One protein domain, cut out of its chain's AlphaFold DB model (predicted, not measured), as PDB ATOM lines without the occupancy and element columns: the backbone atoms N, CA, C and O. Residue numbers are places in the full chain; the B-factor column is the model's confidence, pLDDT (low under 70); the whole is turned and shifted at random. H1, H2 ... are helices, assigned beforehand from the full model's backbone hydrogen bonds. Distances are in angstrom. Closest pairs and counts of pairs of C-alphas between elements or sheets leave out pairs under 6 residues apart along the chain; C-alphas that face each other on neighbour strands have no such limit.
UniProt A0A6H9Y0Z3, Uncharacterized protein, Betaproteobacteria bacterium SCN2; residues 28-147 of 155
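Overview. This is residues 28 to 147 of the 155 residues of an uncharacterized protein of Betaproteobacteria bacterium SCN2 (UniProt A0A6H9Y0Z3). H5, the longest helix, crosses H3 closely in the core, and H3, H4 and H5 form an up-and-down bundle, each running against the one before. H1 packs on H5, H6 on H3 towards one end, and small H2 lies off the bundle at the other. The printed part has 120 residues with six named helices, H1 to H6, and no named strand: all helix, compact, radius of gyration of the C-alphas 15.0 A, spans 50 by 29 by 26 A.

Along the chain. Find C-alpha 106 at (37.276, -27.566, -17.636); from there H5 runs 31.7 A to C-alpha 127 at (27.740, 2.631, -16.564). Look for H3 at residues 65 to 83, 26.8 A, H4 at 89 to 101, H6 at 134 to 146, H1 at 28 to 36 and H2 at 55 to 59.

Arrangement. H5 touches H3, closest C-alphas Gln 120 and Gly 79, 4.1 A, at a steep tilt of 45 degrees, the same way. H4 forms hairpins with H5, closest C-alphas Thr 96 and Val 109, 6.2 A, and H3, Phe 92 and Ser 78, 7.5 A. H1 touches residues 111 to 119 of H5, closest C-alphas Ala 34 and Leu 115, 5.7 A. H6 touches residues 77 to 81 of H3, closest C-alphas Ala 140 and Ala 81, 6.2 A. H2 touches no helix. In the six helices every O i to N i+4 pair is within hydrogen-bond range.

Size, cuts and confidence. The farthest C-alphas, Asn 54 and Ala 134, are 50.1 A apart. The printed part has no cut; H1 to H2 is a long link; no printed residue is under 70 in pLDDT.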
ATOM      1  N   GLU A  28      28.699 -12.021  -3.125       95.50
ATOM      2  CA  GLU A  28      28.063 -13.286  -2.745       95.50
ATOM      3  C   GLU A  28      26.802 -13.554  -3.574       95.50
ATOM      4  O   GLU A  28      26.633 -14.663  -4.086       95.50
ATOM      5  N   GLN A  29      25.970 -12.532  -3.802       95.88
ATOM      6  CA  GLN A  29      24.802 -12.637  -4.684       95.88
ATOM      7  C   GLN A  29      25.197 -13.032  -6.114       95.88
ATOM      8  O   GLN A  29      24.559 -13.907  -6.702       95.88
ATOM      9  N   LEU A  30      26.274 -12.455  -6.665       96.75
ATOM     10  CA  LEU A  30      26.778 -12.840  -7.987       96.75
ATOM     11  C   LEU A  30      27.273 -14.290  -8.017       96.75
ATOM     12  O   LEU A  30      26.981 -15.008  -8.972       96.75
ATOM     13  N   ILE A  31      27.983 -14.740  -6.977       98.06
ATOM     14  CA  ILE A  31      28.469 -16.126  -6.876       98.06
ATOM     15  C   ILE A  31      27.290 -17.099  -6.852       98.06
ATOM     16  O   ILE A  31      27.276 -18.060  -7.624       98.06
ATOM     17  N   GLN A  32      26.288 -16.840  -6.010       97.31
ATOM     18  CA  GLN A  32      25.105 -17.696  -5.908       97.31
ATOM     19  C   GLN A  32      24.280 -17.677  -7.197       97.31
ATOM     20  O   GLN A  32      23.855 -18.728  -7.675       97.31
ATOM     21  N   GLY A  33      24.109 -16.504  -7.810       96.75
ATOM     22  CA  GLY A  33      23.423 -16.361  -9.092       96.75
ATOM     23  C   GLY A  33      24.129 -17.111 -10.224       96.75
ATOM     24  O   GLY A  33      23.475 -17.816 -10.997       96.75
ATOM     25  N   ALA A  34      25.460 -17.023 -10.296       97.62
ATOM     26  CA  ALA A  34      26.258 -17.787 -11.249       97.62
ATOM     27  C   ALA A  34      26.136 -19.295 -10.990       97.62
ATOM     28  O   ALA A  34      25.914 -20.058 -11.928       97.62
ATOM     29  N   PHE A  35      26.202 -19.734  -9.730       98.19
ATOM     30  CA  PHE A  35      26.094 -21.149  -9.370       98.19
ATOM     31  C   PHE A  35      24.717 -21.741  -9.696       98.19
ATOM     32  O   PHE A  35      24.633 -22.794 -10.331       98.19
ATOM     33  N   ALA A  36      23.638 -21.017  -9.390       96.88
ATOM     34  CA  ALA A  36      22.271 -21.402  -9.748       96.88
ATOM     35  C   ALA A  36      22.045 -21.500 -11.271       96.88
ATOM     36  O   ALA A  36      21.118 -22.172 -11.732       96.88
ATOM     37  N   ASN A  37      22.892 -20.838 -12.065       95.81
ATOM     38  CA  ASN A  37      22.855 -20.862 -13.523       95.81
ATOM     39  C   ASN A  37      24.033 -21.617 -14.151       95.81
ATOM     40  O   ASN A  37      24.277 -21.475 -15.347       95.81
ATOM     41  N   PHE A  38      24.757 -22.424 -13.376       97.94
ATOM     42  CA  PHE A  38      25.924 -23.132 -13.880       97.94
ATOM     43  C   PHE A  38      25.540 -24.465 -14.529       97.94
ATOM     44  O   PHE A  38      25.683 -24.646 -15.741       97.94
ATOM     45  N   TRP A  39      24.994 -25.389 -13.739       97.44
ATOM     46  CA  TRP A  39      24.668 -26.737 -14.198       97.44
ATOM     47  C   TRP A  39      23.582 -26.729 -15.281       97.44
ATOM     48  O   TRP A  39      22.510 -26.150 -15.112       97.44
ATOM     49  N   GLY A  40      23.868 -27.371 -16.415       96.19
ATOM     50  CA  GLY A  40      22.975 -27.489 -17.569       96.19
ATOM     51  C   GLY A  40      22.828 -26.227 -18.429       96.19
ATOM     52  O   GLY A  40      22.219 -26.305 -19.494       96.19
ATOM     53  N   LYS A  41      23.388 -25.085 -18.011       95.44
ATOM     54  CA  LYS A  41      23.255 -23.792 -18.707       95.44
ATOM     55  C   LYS A  41      24.600 -23.236 -19.181       95.44
ATOM     56  O   LYS A  41      24.691 -22.777 -20.319       95.44
ATOM     57  N   ALA A  42      25.642 -23.322 -18.352       95.94
ATOM     58  CA  ALA A  42      27.004 -22.988 -18.755       95.94
ATOM     59  C   ALA A  42      27.536 -23.991 -19.789       95.94
ATOM     60  O   ALA A  42      27.068 -25.131 -19.861       95.94
ATOM     61  N   ARG A  43      28.527 -23.572 -20.581       95.25
ATOM     62  CA  ARG A  43      29.120 -24.381 -21.654       95.25
ATOM     63  C   ARG A  43      30.596 -24.657 -21.392       95.25
ATOM     64  O   ARG A  43      31.325 -23.776 -20.947       95.25
ATOM     65  N   LEU A  44      31.014 -25.885 -21.685       94.88
ATOM     66  CA  LEU A  44      32.420 -26.271 -21.776       94.88
ATOM     67  C   LEU A  44      33.040 -25.719 -23.072       94.88
ATOM     68  O   LEU A  44      32.330 -25.263 -23.969       94.88
ATOM     69  N   SER A  45      34.363 -25.822 -23.202       87.94
ATOM     70  CA  SER A  45      35.116 -25.410 -24.400       87.94
ATOM     71  C   SER A  45      34.664 -26.106 -25.693       87.94
ATOM     72  O   SER A  45      34.756 -25.527 -26.770       87.94
ATOM     73  N   ASN A  46      34.112 -27.317 -25.590       91.75
ATOM     74  CA  ASN A  46      33.533 -28.070 -26.709       91.75
ATOM     75  C   ASN A  46      32.055 -27.727 -27.004       91.75
ATOM     76  O   ASN A  46      31.431 -28.391 -27.827       91.75
ATOM     77  N   GLY A  47      31.466 -26.743 -26.317       92.75
ATOM     78  CA  GLY A  47      30.072 -26.321 -26.501       92.75
ATOM     79  C   GLY A  47      29.025 -27.179 -25.779       92.75
ATOM     80  O   GLY A  47      27.843 -26.809 -25.740       92.75
ATOM     81  N   ASN A  48      29.422 -28.288 -25.148       95.94
ATOM     82  CA  ASN A  48      28.494 -29.113 -24.378       95.94
ATOM     83  C   ASN A  48      28.064 -28.397 -23.086       95.94
ATOM     84  O   ASN A  48      28.870 -27.681 -22.482       95.94
ATOM     85  N   PRO A  49      26.807 -28.575 -22.636       97.12
ATOM     86  CA  PRO A  49      26.384 -28.095 -21.328       97.12
ATOM     87  C   PRO A  49      27.237 -28.703 -20.217       97.12
ATOM     88  O   PRO A  49      27.546 -29.896 -20.248       97.12
ATOM     89  N   VAL A  50      27.568 -27.906 -19.205       97.50
ATOM     90  CA  VAL A  50      28.263 -28.404 -18.017       97.50
ATOM     91  C   VAL A  50      27.307 -29.275 -17.203       97.50
ATOM     92  O   VAL A  50      26.236 -28.819 -16.804       97.50
ATOM     93  N   GLN A  51      27.691 -30.524 -16.945       97.88
ATOM     94  CA  GLN A  51      26.922 -31.465 -16.131       97.88
ATOM     95  C   GLN A  51      27.720 -31.879 -14.888       97.88
ATOM     96  O   GLN A  51      28.943 -32.031 -14.978       97.88
ATOM     97  N   PRO A  52      27.059 -32.058 -13.734       97.38
ATOM     98  CA  PRO A  52      27.703 -32.631 -12.564       97.38
ATOM     99  C   PRO A  52      27.831 -34.151 -12.728       97.38
ATOM    100  O   PRO A  52      26.911 -34.801 -13.225       97.38
ATOM    101  N   ASP A  53      28.939 -34.714 -12.264       96.69
ATOM    102  CA  ASP A  53      29.226 -36.151 -12.276       96.69
ATOM    103  C   ASP A  53      28.407 -36.882 -11.206       96.69
ATOM    104  O   ASP A  53      28.110 -38.068 -11.331       96.69
ATOM    105  N   ASN A  54      28.040 -36.178 -10.131       96.88
ATOM    106  CA  ASN A  54      27.263 -36.720  -9.023       96.88
ATOM    107  C   ASN A  54      26.538 -35.619  -8.226       96.88
ATOM    108  O   ASN A  54      26.696 -34.418  -8.462       96.88
ATOM    109  N   ALA A  55      25.717 -36.041  -7.260       97.12
ATOM    110  CA  ALA A  55      24.947 -35.138  -6.407       97.12
ATOM    111  C   ALA A  55      25.829 -34.237  -5.524       97.12
ATOM    112  O   ALA A  55      25.475 -33.079  -5.304       97.12
ATOM    113  N   ALA A  56      26.982 -34.732  -5.060       96.44
ATOM    114  CA  ALA A  56      27.894 -33.946  -4.234       96.44
ATOM    115  C   ALA A  56      28.484 -32.773  -5.032       96.44
ATOM    116  O   ALA A  56      28.412 -31.627  -4.581       96.44
ATOM    117  N   GLU A  57      28.960 -33.027  -6.256       96.06
ATOM    118  CA  GLU A  57      29.470 -31.982  -7.152       96.06
ATOM    119  C   GLU A  57      28.379 -30.961  -7.493       96.06
ATOM    120  O   GLU A  57      28.618 -29.759  -7.416       96.06
ATOM    121  N   ARG A  58      27.148 -31.417  -7.768       96.44
ATOM    122  CA  ARG A  58      26.010 -30.522  -8.043       96.44
ATOM    123  C   ARG A  58      25.783 -29.492  -6.930       96.44
ATOM    124  O   ARG A  58      25.358 -28.378  -7.225       96.44
ATOM    125  N   SER A  59      26.044 -29.867  -5.679       96.06
ATOM    126  CA  SER A  59      25.841 -29.027  -4.490       96.06
ATOM    127  C   SER A  59      27.079 -28.242  -4.040       96.06
ATOM    128  O   SER A  59      26.988 -27.446  -3.109       96.06
ATOM    129  N   THR A  60      28.225 -28.441  -4.696       95.81
ATOM    130  CA  THR A  60      29.502 -27.833  -4.308       95.81
ATOM    131  C   THR A  60      29.888 -26.728  -5.287       95.81
ATOM    132  O   THR A  60      29.827 -26.915  -6.502       95.81
ATOM    133  N   LEU A  61      30.312 -25.571  -4.770       96.56
ATOM    134  CA  LEU A  61      30.813 -24.485  -5.611       96.56
ATOM    135  C   LEU A  61      32.066 -24.957  -6.383       96.56
ATOM    136  O   LEU A  61      32.986 -25.478  -5.749       96.56
ATOM    137  N   PRO A  62      32.161 -24.760  -7.715       97.19
ATOM    138  CA  PRO A  62      33.279 -25.305  -8.493       97.19
ATOM    139  C   PRO A  62      34.661 -24.748  -8.118       97.19
ATOM    140  O   PRO A  62      35.677 -25.392  -8.371       97.19
ATOM    141  N   ILE A  63      34.727 -23.554  -7.528       97.88
ATOM    142  CA  ILE A  63      35.976 -22.889  -7.128       97.88
ATOM    143  C   ILE A  63      35.869 -22.368  -5.692       97.88
ATOM    144  O   ILE A  63      34.771 -22.186  -5.173       97.88
ATOM    145  N   SER A  64      37.006 -22.093  -5.048       97.00
ATOM    146  CA  SER A  64      37.020 -21.511  -3.701       97.00
ATOM    147  C   SER A  64      36.467 -20.081  -3.684       97.00
ATOM    148  O   SER A  64      36.551 -19.358  -4.678       97.00
ATOM    149  N   SER A  65      35.981 -19.620  -2.529       94.81
ATOM    150  CA  SER A  65      35.493 -18.241  -2.368       94.81
ATOM    151  C   SER A  65      36.564 -17.188  -2.674       94.81
ATOM    152  O   SER A  65      36.257 -16.126  -3.212       94.81
ATOM    153  N   ALA A  66      37.835 -17.476  -2.373       94.00
ATOM    154  CA  ALA A  66      38.948 -16.590  -2.712       94.00
ATOM    155  C   ALA A  66      39.144 -16.488  -4.235       94.00
ATOM    156  O   ALA A  66      39.275 -15.386  -4.769       94.00
ATOM    157  N   ALA A  67      39.092 -17.623  -4.943       96.31
ATOM    158  CA  ALA A  67      39.157 -17.643  -6.401       96.31
ATOM    159  C   ALA A  67      37.952 -16.919  -7.020       96.31
ATOM    160  O   ALA A  67      38.133 -16.087  -7.902       96.31
ATOM    161  N   ALA A  68      36.739 -17.155  -6.514       97.56
ATOM    162  CA  ALA A  68      35.529 -16.481  -6.982       97.56
ATOM    163  C   ALA A  68      35.619 -14.953  -6.837       97.56
ATOM    164  O   ALA A  68      35.339 -14.221  -7.785       97.56
ATOM    165  N   ASN A  69      36.096 -14.459  -5.691       95.94
ATOM    166  CA  ASN A  69      36.302 -13.026  -5.476       95.94
ATOM    167  C   ASN A  69      37.352 -12.423  -6.414       95.94
ATOM    168  O   ASN A  69      37.164 -11.306  -6.901       95.94
ATOM    169  N   HIS A  70      38.430 -13.161  -6.692       94.50
ATOM    170  CA  HIS A  70      39.424 -12.743  -7.675       94.50
ATOM    171  C   HIS A  70      38.815 -12.640  -9.081       94.50
ATOM    172  O   HIS A  70      38.989 -11.618  -9.744       94.50
ATOM    173  N   VAL A  71      38.047 -13.650  -9.507       97.12
ATOM    174  CA  VAL A  71      37.336 -13.649 -10.796       97.12
ATOM    175  C   VAL A  71      36.387 -12.460 -10.905       97.12
ATOM    176  O   VAL A  71      36.381 -11.791 -11.937       97.12
ATOM    177  N   ILE A  72      35.638 -12.145  -9.843       97.38
ATOM    178  CA  ILE A  72      34.751 -10.975  -9.826       97.38
ATOM    179  C   ILE A  72      35.548  -9.684  -9.990       97.38
ATOM    180  O   ILE A  72      35.180  -8.874 -10.829       97.38
ATOM    181  N   SER A  73      36.657  -9.492  -9.270       95.00
ATOM    182  CA  SER A  73      37.478  -8.281  -9.436       95.00
ATOM    183  C   SER A  73      38.026  -8.137 -10.863       95.00
ATOM    184  O   SER A  73      38.090  -7.028 -11.395       95.00
ATOM    185  N   VAL A  74      38.379  -9.247 -11.520       95.69
ATOM    186  CA  VAL A  74      38.786  -9.235 -12.936       95.69
ATOM    187  C   VAL A  74      37.602  -8.912 -13.857       95.69
ATOM    188  O   VAL A  74      37.765  -8.149 -14.811       95.69
ATOM    189  N   GLY A  75      36.415  -9.453 -13.574       97.19
ATOM    190  CA  GLY A  75      35.178  -9.155 -14.300       97.19
ATOM    191  C   GLY A  75      34.762  -7.692 -14.166       97.19
ATOM    192  O   GLY A  75      34.492  -7.042 -15.169       97.19
ATOM    193  N   GLU A  76      34.820  -7.126 -12.962       96.44
ATOM    194  CA  GLU A  76      34.557  -5.706 -12.713       96.44
ATOM    195  C   GLU A  76      35.463  -4.808 -13.562       96.44
ATOM    196  O   GLU A  76      34.983  -3.907 -14.249       96.44
ATOM    197  N   LEU A  77      36.770  -5.086 -13.565       95.62
ATOM    198  CA  LEU A  77      37.727  -4.357 -14.394       95.62
ATOM    199  C   LEU A  77      37.434  -4.528 -15.890       95.62
ATOM    200  O   LEU A  77      37.536  -3.563 -16.644       95.62
ATOM    201  N   SER A  78      37.029  -5.730 -16.304       97.31
ATOM    202  CA  SER A  78      36.626  -6.006 -17.688       97.31
ATOM    203  C   SER A  78      35.389  -5.193 -18.081       97.31
ATOM    204  O   SER A  78      35.360  -4.649 -19.176       97.31
ATOM    205  N   GLY A  79      34.425  -5.009 -17.171       97.31
ATOM    206  CA  GLY A  79      33.245  -4.167 -17.400       97.31
ATOM    207  C   GLY A  79      33.586  -2.684 -17.565       97.31
ATOM    208  O   GLY A  79      33.042  -2.023 -18.448       97.31
ATOM    209  N   ILE A  80      34.533  -2.156 -16.778       96.50
ATOM    210  CA  ILE A  80      35.039  -0.784 -16.975       96.50
ATOM    211  C   ILE A  80      35.774  -0.670 -18.315       96.50
ATOM    212  O   ILE A  80      35.586   0.297 -19.050       96.50
ATOM    213  N   ALA A  81      36.638  -1.639 -18.620       96.69
ATOM    214  CA  ALA A  81      37.427  -1.650 -19.844       96.69
ATOM    215  C   ALA A  81      36.524  -1.708 -21.086       96.69
ATOM    216  O   ALA A  81      36.706  -0.908 -22.000       96.69
ATOM    217  N   GLU A  82      35.505  -2.567 -21.078       97.81
ATOM    218  CA  GLU A  82      34.474  -2.633 -22.114       97.81
ATOM    219  C   GLU A  82      33.748  -1.295 -22.273       97.81
ATOM    220  O   GLU A  82      33.678  -0.755 -23.377       97.81
ATOM    221  N   TRP A  83      33.291  -0.704 -21.167       97.69
ATOM    222  CA  TRP A  83      32.646   0.611 -21.175       97.69
ATOM    223  C   TRP A  83      33.533   1.717 -21.774       97.69
ATOM    224  O   TRP A  83      33.043   2.599 -22.479       97.69
ATOM    225  N   CYS A  84      34.845   1.662 -21.544       97.31
ATOM    226  CA  CYS A  84      35.812   2.627 -22.072       97.31
ATOM    227  C   CYS A  84      36.363   2.281 -23.473       97.31
ATOM    228  O   CYS A  84      37.267   2.981 -23.962       97.31
ATOM    229  N   GLY A  85      35.850   1.225 -24.118       96.25
ATOM    230  CA  GLY A  85      36.302   0.759 -25.432       96.25
ATOM    231  C   GLY A  85      37.752   0.268 -25.426       96.25
ATOM    232  O   GLY A  85      38.526   0.594 -26.324       96.25
ATOM    233  N   MET A  86      38.151  -0.425 -24.362       96.12
ATOM    234  CA  MET A  86      39.489  -0.982 -24.161       96.12
ATOM    235  C   MET A  86      39.471  -2.506 -24.310       96.12
ATOM    236  O   MET A  86      38.427  -3.142 -24.157       96.12
ATOM    237  N   ASP A  87      40.636  -3.101 -24.574       93.81
ATOM    238  CA  ASP A  87      40.772  -4.553 -24.720       93.81
ATOM    239  C   ASP A  87      40.670  -5.277 -23.368       93.81
ATOM    240  O   ASP A  87      41.643  -5.448 -22.634       93.81
ATOM    241  N   TRP A  88      39.456  -5.711 -23.042       95.00
ATOM    242  CA  TRP A  88      39.175  -6.582 -21.905       95.00
ATOM    243  C   TRP A  88      39.311  -8.072 -22.256       95.00
ATOM    244  O   TRP A  88      39.487  -8.907 -21.365       95.00
ATOM    245  N   GLN A  89      39.230  -8.422 -23.541       95.44
ATOM    246  CA  GLN A  89      39.146  -9.803 -24.012       95.44
ATOM    247  C   GLN A  89      40.468 -10.527 -23.787       95.44
ATOM    248  O   GLN A  89      40.478 -11.616 -23.214       95.44
ATOM    249  N   THR A  90      41.593  -9.898 -24.132       93.06
ATOM    250  CA  THR A  90      42.930 -10.455 -23.859       93.06
ATOM    251  C   THR A  90      43.140 -10.702 -22.365       93.06
ATOM    252  O   THR A  90      43.735 -11.706 -21.956       93.06
ATOM    253  N   HIS A  91      42.595  -9.825 -21.525       90.94
ATOM    254  CA  HIS A  91      42.668  -9.958 -20.078       90.94
ATOM    255  C   HIS A  91      41.830 -11.146 -19.568       90.94
ATOM    256  O   HIS A  91      42.306 -11.947 -18.764       90.94
ATOM    257  N   PHE A  92      40.616 -11.332 -20.091       95.50
ATOM    258  CA  PHE A  92      39.795 -12.516 -19.817       95.50
ATOM    259  C   PHE A  92      40.463 -13.821 -20.284       95.50
ATOM    260  O   PHE A  92      40.520 -14.808 -19.540       95.50
ATOM    261  N   LEU A  93      41.021 -13.834 -21.495       95.12
ATOM    262  CA  LEU A  93      41.719 -14.999 -22.039       95.12
ATOM    263  C   LEU A  93      42.907 -15.392 -21.154       95.12
ATOM    264  O   LEU A  93      43.055 -16.568 -20.822       95.12
ATOM    265  N   SER A  94      43.673 -14.410 -20.678       94.12
ATOM    266  CA  SER A  94      44.783 -14.622 -19.740       94.12
ATOM    267  C   SER A  94      44.327 -15.252 -18.420       94.12
ATOM    268  O   SER A  94      44.986 -16.159 -17.912       94.12
ATOM    269  N   LEU A  95      43.181 -14.822 -17.876       95.62
ATOM    270  CA  LEU A  95      42.608 -15.396 -16.652       95.62
ATOM    271  C   LEU A  95      42.319 -16.889 -16.839       95.62
ATOM    272  O   LEU A  95      42.727 -17.712 -16.018       95.62
ATOM    273  N   THR A  96      41.636 -17.251 -17.929       95.75
ATOM    274  CA  THR A  96      41.274 -18.656 -18.177       95.75
ATOM    275  C   THR A  96      42.478 -19.513 -18.570       95.75
ATOM    276  O   THR A  96      42.530 -20.687 -18.208       95.75
ATOM    277  N   ALA A  97      43.472 -18.951 -19.265       95.38
ATOM    278  CA  ALA A  97      44.729 -19.633 -19.559       95.38
ATOM    279  C   ALA A  97      45.508 -19.940 -18.272       95.38
ATOM    280  O   ALA A  97      45.911 -21.083 -18.056       95.38
ATOM    281  N   LYS A  98      45.636 -18.958 -17.372       94.69
ATOM    282  CA  LYS A  98      46.286 -19.137 -16.069       94.69
ATOM    283  C   LYS A  98      45.567 -20.173 -15.207       94.69
ATOM    284  O   LYS A  98      46.223 -21.028 -14.627       94.69
ATOM    285  N   ALA A  99      44.232 -20.149 -15.166       95.88
ATOM    286  CA  ALA A  99      43.458 -21.152 -14.436       95.88
ATOM    287  C   ALA A  99      43.762 -22.578 -14.934       95.88
ATOM    288  O   ALA A  99      44.018 -23.471 -14.126       95.88
ATOM    289  N   ARG A 100      43.831 -22.781 -16.258       95.94
ATOM    290  CA  ARG A 100      44.235 -24.071 -16.846       95.94
ATOM    291  C   ARG A 100      45.663 -24.460 -16.462       95.94
ATOM    292  O   ARG A 100      45.889 -25.595 -16.060       95.94
ATOM    293  N   GLN A 101      46.612 -23.524 -16.519       95.69
ATOM    294  CA  GLN A 101      47.998 -23.759 -16.082       95.69
ATOM    295  C   GLN A 101      48.093 -24.121 -14.591       95.69
ATOM    296  O   GLN A 101      48.975 -24.875 -14.193       95.69
ATOM    297  N   GLN A 102      47.174 -23.614 -13.767       95.25
ATOM    298  CA  GLN A 102      47.064 -23.926 -12.341       95.25
ATOM    299  C   GLN A 102      46.326 -25.247 -12.053       95.25
ATOM    300  O   GLN A 102      46.107 -25.574 -10.889       95.25
ATOM    301  N   GLY A 103      45.942 -26.008 -13.083       96.56
ATOM    302  CA  GLY A 103      45.311 -27.322 -12.933       96.56
ATOM    303  C   GLY A 103      43.804 -27.288 -12.677       96.56
ATOM    304  O   GLY A 103      43.241 -28.299 -12.260       96.56
ATOM    305  N   PHE A 104      43.133 -26.158 -12.919       97.25
ATOM    306  CA  PHE A 104      41.673 -26.101 -12.837       97.25
ATOM    307  C   PHE A 104      41.058 -26.988 -13.926       97.25
ATOM    308  O   PHE A 104      41.480 -26.949 -15.083       97.25
ATOM    309  N   SER A 105      40.029 -27.760 -13.570       97.06
ATOM    310  CA  SER A 105      39.296 -28.586 -14.530       97.06
ATOM    311  C   SER A 105      38.485 -27.728 -15.506       97.06
ATOM    312  O   SER A 105      38.141 -26.581 -15.214       97.06
ATOM    313  N   GLU A 106      38.088 -28.294 -16.647       96.88
ATOM    314  CA  GLU A 106      37.276 -27.566 -17.636       96.88
ATOM    315  C   GLU A 106      35.932 -27.078 -17.064       96.88
ATOM    316  O   GLU A 106      35.460 -26.009 -17.445       96.88
ATOM    317  N   LYS A 107      35.340 -27.793 -16.094       98.00
ATOM    318  CA  LYS A 107      34.144 -27.314 -15.379       98.00
ATOM    319  C   LYS A 107      34.468 -26.087 -14.528       98.00
ATOM    320  O   LYS A 107      33.725 -25.110 -14.541       98.00
ATOM    321  N   GLN A 108      35.593 -26.099 -13.818       98.19
ATOM    322  CA  GLN A 108      36.006 -24.956 -13.007       98.19
ATOM    323  C   GLN A 108      36.334 -23.740 -13.881       98.19
ATOM    324  O   GLN A 108      35.915 -22.631 -13.561       98.19
ATOM    325  N   VAL A 109      37.001 -23.942 -15.021       98.06
ATOM    326  CA  VAL A 109      37.268 -22.879 -16.004       98.06
ATOM    327  C   VAL A 109      35.969 -22.346 -16.617       98.06
ATOM    328  O   VAL A 109      35.825 -21.133 -16.768       98.06
ATOM    329  N   ALA A 110      34.992 -23.210 -16.905       98.12
ATOM    330  CA  ALA A 110      33.669 -22.778 -17.355       98.12
ATOM    331  C   ALA A 110      32.951 -21.926 -16.293       98.12
ATOM    332  O   ALA A 110      32.333 -20.917 -16.630       98.12
ATOM    333  N   PHE A 111      33.070 -22.284 -15.009       98.44
ATOM    334  CA  PHE A 111      32.515 -21.481 -13.919       98.44
ATOM    335  C   PHE A 111      33.223 -20.127 -13.779       98.44
ATOM    336  O   PHE A 111      32.554 -19.108 -13.621       98.44
ATOM    337  N   ILE A 112      34.556 -20.096 -13.906       98.31
ATOM    338  CA  ILE A 112      35.346 -18.856 -13.964       98.31
ATOM    339  C   ILE A 112      34.838 -17.956 -15.097       98.31
ATOM    340  O   ILE A 112      34.611 -16.770 -14.870       98.31
ATOM    341  N   GLY A 113      34.617 -18.517 -16.289       97.44
ATOM    342  CA  GLY A 113      34.089 -17.784 -17.440       97.44
ATOM    343  C   GLY A 113      32.701 -17.201 -17.201       97.44
ATOM    344  O   GLY A 113      32.478 -16.015 -17.441       97.44
ATOM    345  N   LEU A 114      31.780 -18.008 -16.670       98.19
ATOM    346  CA  LEU A 114      30.430 -17.555 -16.340       98.19
ATOM    347  C   LEU A 114      30.448 -16.431 -15.294       98.19
ATOM    348  O   LEU A 114      29.829 -15.389 -15.500       98.19
ATOM    349  N   LEU A 115      31.153 -16.634 -14.177       98.56
ATOM    350  CA  LEU A 115      31.197 -15.668 -13.079       98.56
ATOM    351  C   LEU A 115      31.864 -14.352 -13.499       98.56
ATOM    352  O   LEU A 115      31.385 -13.278 -13.131       98.56
ATOM    353  N   HIS A 116      32.933 -14.429 -14.296       98.19
ATOM    354  CA  HIS A 116      33.576 -13.262 -14.901       98.19
ATOM    355  C   HIS A 116      32.579 -12.460 -15.744       98.19
ATOM    356  O   HIS A 116      32.410 -11.266 -15.493       98.19
ATOM    357  N   GLY A 117      31.864 -13.120 -16.660       97.56
ATOM    358  CA  GLY A 117      30.879 -12.470 -17.525       97.56
ATOM    359  C   GLY A 117      29.721 -11.835 -16.749       97.56
ATOM    360  O   GLY A 117      29.294 -10.729 -17.072       97.56
ATOM    361  N   VAL A 118      29.248 -12.481 -15.676       97.81
ATOM    362  CA  VAL A 118      28.213 -11.922 -14.785       97.81
ATOM    363  C   VAL A 118      28.694 -10.639 -14.095       97.81
ATOM    364  O   VAL A 118      27.950  -9.656 -14.039       97.81
ATOM    365  N   ALA A 119      29.928 -10.627 -13.580       98.06
ATOM    366  CA  ALA A 119      30.513  -9.453 -12.933       98.06
ATOM    367  C   ALA A 119      30.787  -8.316 -13.933       98.06
ATOM    368  O   ALA A 119      30.434  -7.165 -13.665       98.06
ATOM    369  N   GLN A 120      31.346  -8.643 -15.103       98.19
ATOM    370  CA  GLN A 120      31.548  -7.706 -16.211       98.19
ATOM    371  C   GLN A 120      30.229  -7.062 -16.632       98.19
ATOM    372  O   GLN A 120      30.125  -5.835 -16.643       98.19
ATOM    373  N   GLY A 121      29.208  -7.878 -16.905       97.44
ATOM    374  CA  GLY A 121      27.891  -7.410 -17.319       97.44
ATOM    375  C   GLY A 121      27.221  -6.519 -16.275       97.44
ATOM    376  O   GLY A 121      26.606  -5.521 -16.644       97.44
ATOM    377  N   ASN A 122      27.379  -6.819 -14.979       96.75
ATOM    378  CA  ASN A 122      26.867  -5.968 -13.899       96.75
ATOM    379  C   ASN A 122      27.518  -4.584 -13.901       96.75
ATOM    380  O   ASN A 122      26.814  -3.572 -13.876       96.75
ATOM    381  N   VAL A 123      28.851  -4.530 -13.967       96.50
ATOM    382  CA  VAL A 123      29.566  -3.249 -13.991       96.50
ATOM    383  C   VAL A 123      29.246  -2.472 -15.262       96.50
ATOM    384  O   VAL A 123      28.871  -1.307 -15.158       96.50
ATOM    385  N   TYR A 124      29.320  -3.108 -16.434       96.88
ATOM    386  CA  TYR A 124      29.004  -2.474 -17.714       96.88
ATOM    387  C   TYR A 124      27.580  -1.904 -17.723       96.88
ATOM    388  O   TYR A 124      27.385  -0.724 -18.019       96.88
ATOM    389  N   SER A 125      26.585  -2.692 -17.302       96.75
ATOM    390  CA  SER A 125      25.180  -2.261 -17.282       96.75
ATOM    391  C   SER A 125      24.940  -1.048 -16.380       96.75
ATOM    392  O   SER A 125      24.079  -0.223 -16.685       96.75
ATOM    393  N   ALA A 126      25.711  -0.904 -15.298       94.94
ATOM    394  CA  ALA A 126      25.616   0.233 -14.384       94.94
ATOM    395  C   ALA A 126      26.180   1.544 -14.968       94.94
ATOM    396  O   ALA A 126      25.859   2.628 -14.470       94.94
ATOM    397  N   VAL A 127      27.024   1.468 -16.004       94.94
ATOM    398  CA  VAL A 127      27.740   2.631 -16.564       94.94
ATOM    399  C   VAL A 127      27.468   2.891 -18.046       94.94
ATOM    400  O   VAL A 127      27.744   3.996 -18.502       94.94
ATOM    401  N   GLN A 128      26.880   1.944 -18.784       95.50
ATOM    402  CA  GLN A 128      26.701   2.003 -20.245       95.50
ATOM    403  C   GLN A 128      25.938   3.235 -20.763       95.50
ATOM    404  O   GLN A 128      26.119   3.628 -21.909       95.50
ATOM    405  N   SER A 129      25.100   3.872 -19.936       95.75
ATOM    406  CA  SER A 129      24.373   5.099 -20.306       95.75
ATOM    407  C   SER A 129      25.210   6.379 -20.190       95.75
ATOM    408  O   SER A 129      24.735   7.461 -20.536       95.75
ATOM    409  N   LYS A 130      26.442   6.281 -19.683       95.06
ATOM    410  CA  LYS A 130      27.373   7.396 -19.480       95.06
ATOM    411  C   LYS A 130      28.535   7.288 -20.460       95.06
ATOM    412  O   LYS A 130      28.940   6.194 -20.836       95.06
ATOM    413  N   SER A 131      29.147   8.417 -20.799       95.62
ATOM    414  CA  SER A 131      30.419   8.421 -21.524       95.62
ATOM    415  C   SER A 131      31.584   8.131 -20.576       95.62
ATOM    416  O   SER A 131      31.662   8.719 -19.496       95.62
ATOM    417  N   CYS A 132      32.522   7.276 -20.988       96.12
ATOM    418  CA  CYS A 132      33.789   7.115 -20.278       96.12
ATOM    419  C   CYS A 132      34.698   8.320 -20.561       96.12
ATOM    420  O   CYS A 132      35.206   8.470 -21.673       96.12
ATOM    421  N   ALA A 133      34.893   9.198 -19.571       95.31
ATOM    422  CA  ALA A 133      35.793  10.337 -19.724       95.31
ATOM    423  C   ALA A 133      37.268   9.906 -19.611       95.31
ATOM    424  O   ALA A 133      37.602   8.792 -19.191       95.31
ATOM    425  N   ALA A 134      38.174  10.805 -20.007       95.06
ATOM    426  CA  ALA A 134      39.608  10.520 -20.077       95.06
ATOM    427  C   ALA A 134      40.198  10.056 -18.733       95.06
ATOM    428  O   ALA A 134      41.079   9.196 -18.708       95.06
ATOM    429  N   GLU A 135      39.687  10.581 -17.617       92.81
ATOM    430  CA  GLU A 135      40.119  10.186 -16.277       92.81
ATOM    431  C   GLU A 135      39.770   8.721 -15.972       92.81
ATOM    432  O   GLU A 135      40.641   7.957 -15.552       92.81
ATOM    433  N   GLN A 136      38.529   8.295 -16.239       93.00
ATOM    434  CA  GLN A 136      38.114   6.907 -16.027       93.00
ATOM    435  C   GLN A 136      38.891   5.959 -16.936       93.00
ATOM    436  O   GLN A 136      39.370   4.927 -16.465       93.00
ATOM    437  N   LYS A 137      39.101   6.339 -18.203       94.69
ATOM    438  CA  LYS A 137      39.900   5.553 -19.150       94.69
ATOM    439  C   LYS A 137      41.351   5.397 -18.684       94.69
ATOM    440  O   LYS A 137      41.891   4.294 -18.698       94.69
ATOM    441  N   SER A 138      41.969   6.481 -18.212       94.50
ATOM    442  CA  SER A 138      43.333   6.465 -17.664       94.50
ATOM    443  C   SER A 138      43.436   5.590 -16.410       94.50
ATOM    444  O   SER A 138      44.372   4.802 -16.264       94.50
ATOM    445  N   ARG A 139      42.442   5.666 -15.518       91.31
ATOM    446  CA  ARG A 139      42.376   4.810 -14.328       91.31
ATOM    447  C   ARG A 139      42.222   3.334 -14.698       91.31
ATOM    448  O   ARG A 139      42.948   2.508 -14.148       91.31
ATOM    449  N   ALA A 140      41.333   3.011 -15.634       92.38
ATOM    450  CA  ALA A 140      41.129   1.648 -16.119       92.38
ATOM    451  C   ALA A 140      42.411   1.070 -16.739       92.38
ATOM    452  O   ALA A 140      42.779  -0.060 -16.429       92.38
ATOM    453  N   ALA A 141      43.145   1.871 -17.522       92.25
ATOM    454  CA  ALA A 141      44.438   1.472 -18.077       92.25
ATOM    455  C   ALA A 141      45.431   1.089 -16.977       92.25
ATOM    456  O   ALA A 141      45.969  -0.013 -16.995       92.25
ATOM    457  N   LYS A 142      45.605   1.938 -15.957       92.25
ATOM    458  CA  LYS A 142      46.497   1.634 -14.824       92.25
ATOM    459  C   LYS A 142      46.097   0.354 -14.087       92.25
ATOM    460  O   LYS A 142      46.967  -0.403 -13.670       92.25
ATOM    461  N   MET A 143      44.797   0.104 -13.930       90.31
ATOM    462  CA  MET A 143      44.298  -1.108 -13.274       90.31
ATOM    463  C   MET A 143      44.538  -2.372 -14.112       90.31
ATOM    464  O   MET A 143      44.916  -3.396 -13.550       90.31
ATOM    465  N   LEU A 144      44.366  -2.304 -15.437       88.75
ATOM    466  CA  LEU A 144      44.687  -3.407 -16.355       88.75
ATOM    467  C   LEU A 144      46.186  -3.719 -16.361       88.75
ATOM    468  O   LEU A 144      46.562  -4.888 -16.325       88.75
ATOM    469  N   GLU A 145      47.038  -2.692 -16.342       88.00
ATOM    470  CA  GLU A 145      48.493  -2.858 -16.248       88.00
ATOM    471  C   GLU A 145      48.927  -3.505 -14.927       88.00
ATOM    472  O   GLU A 145      49.783  -4.388 -14.917       88.00
ATOM    473  N   ALA A 146      48.325  -3.090 -13.810       86.12
ATOM    474  CA  ALA A 146      48.650  -3.601 -12.479       86.12
ATOM    475  C   ALA A 146      48.021  -4.972 -12.172       86.12
ATOM    476  O   ALA A 146      48.304  -5.565 -11.129       86.12
ATOM    477  N   SER A 147      47.139  -5.470 -13.038       84.12
ATOM    478  CA  SER A 147      46.418  -6.709 -12.787       84.12
ATOM    479  C   SER A 147      47.344  -7.935 -12.862       84.12
ATOM    480  O   SER A 147      48.062  -8.120 -13.849       84.12
TER     481      SER A 147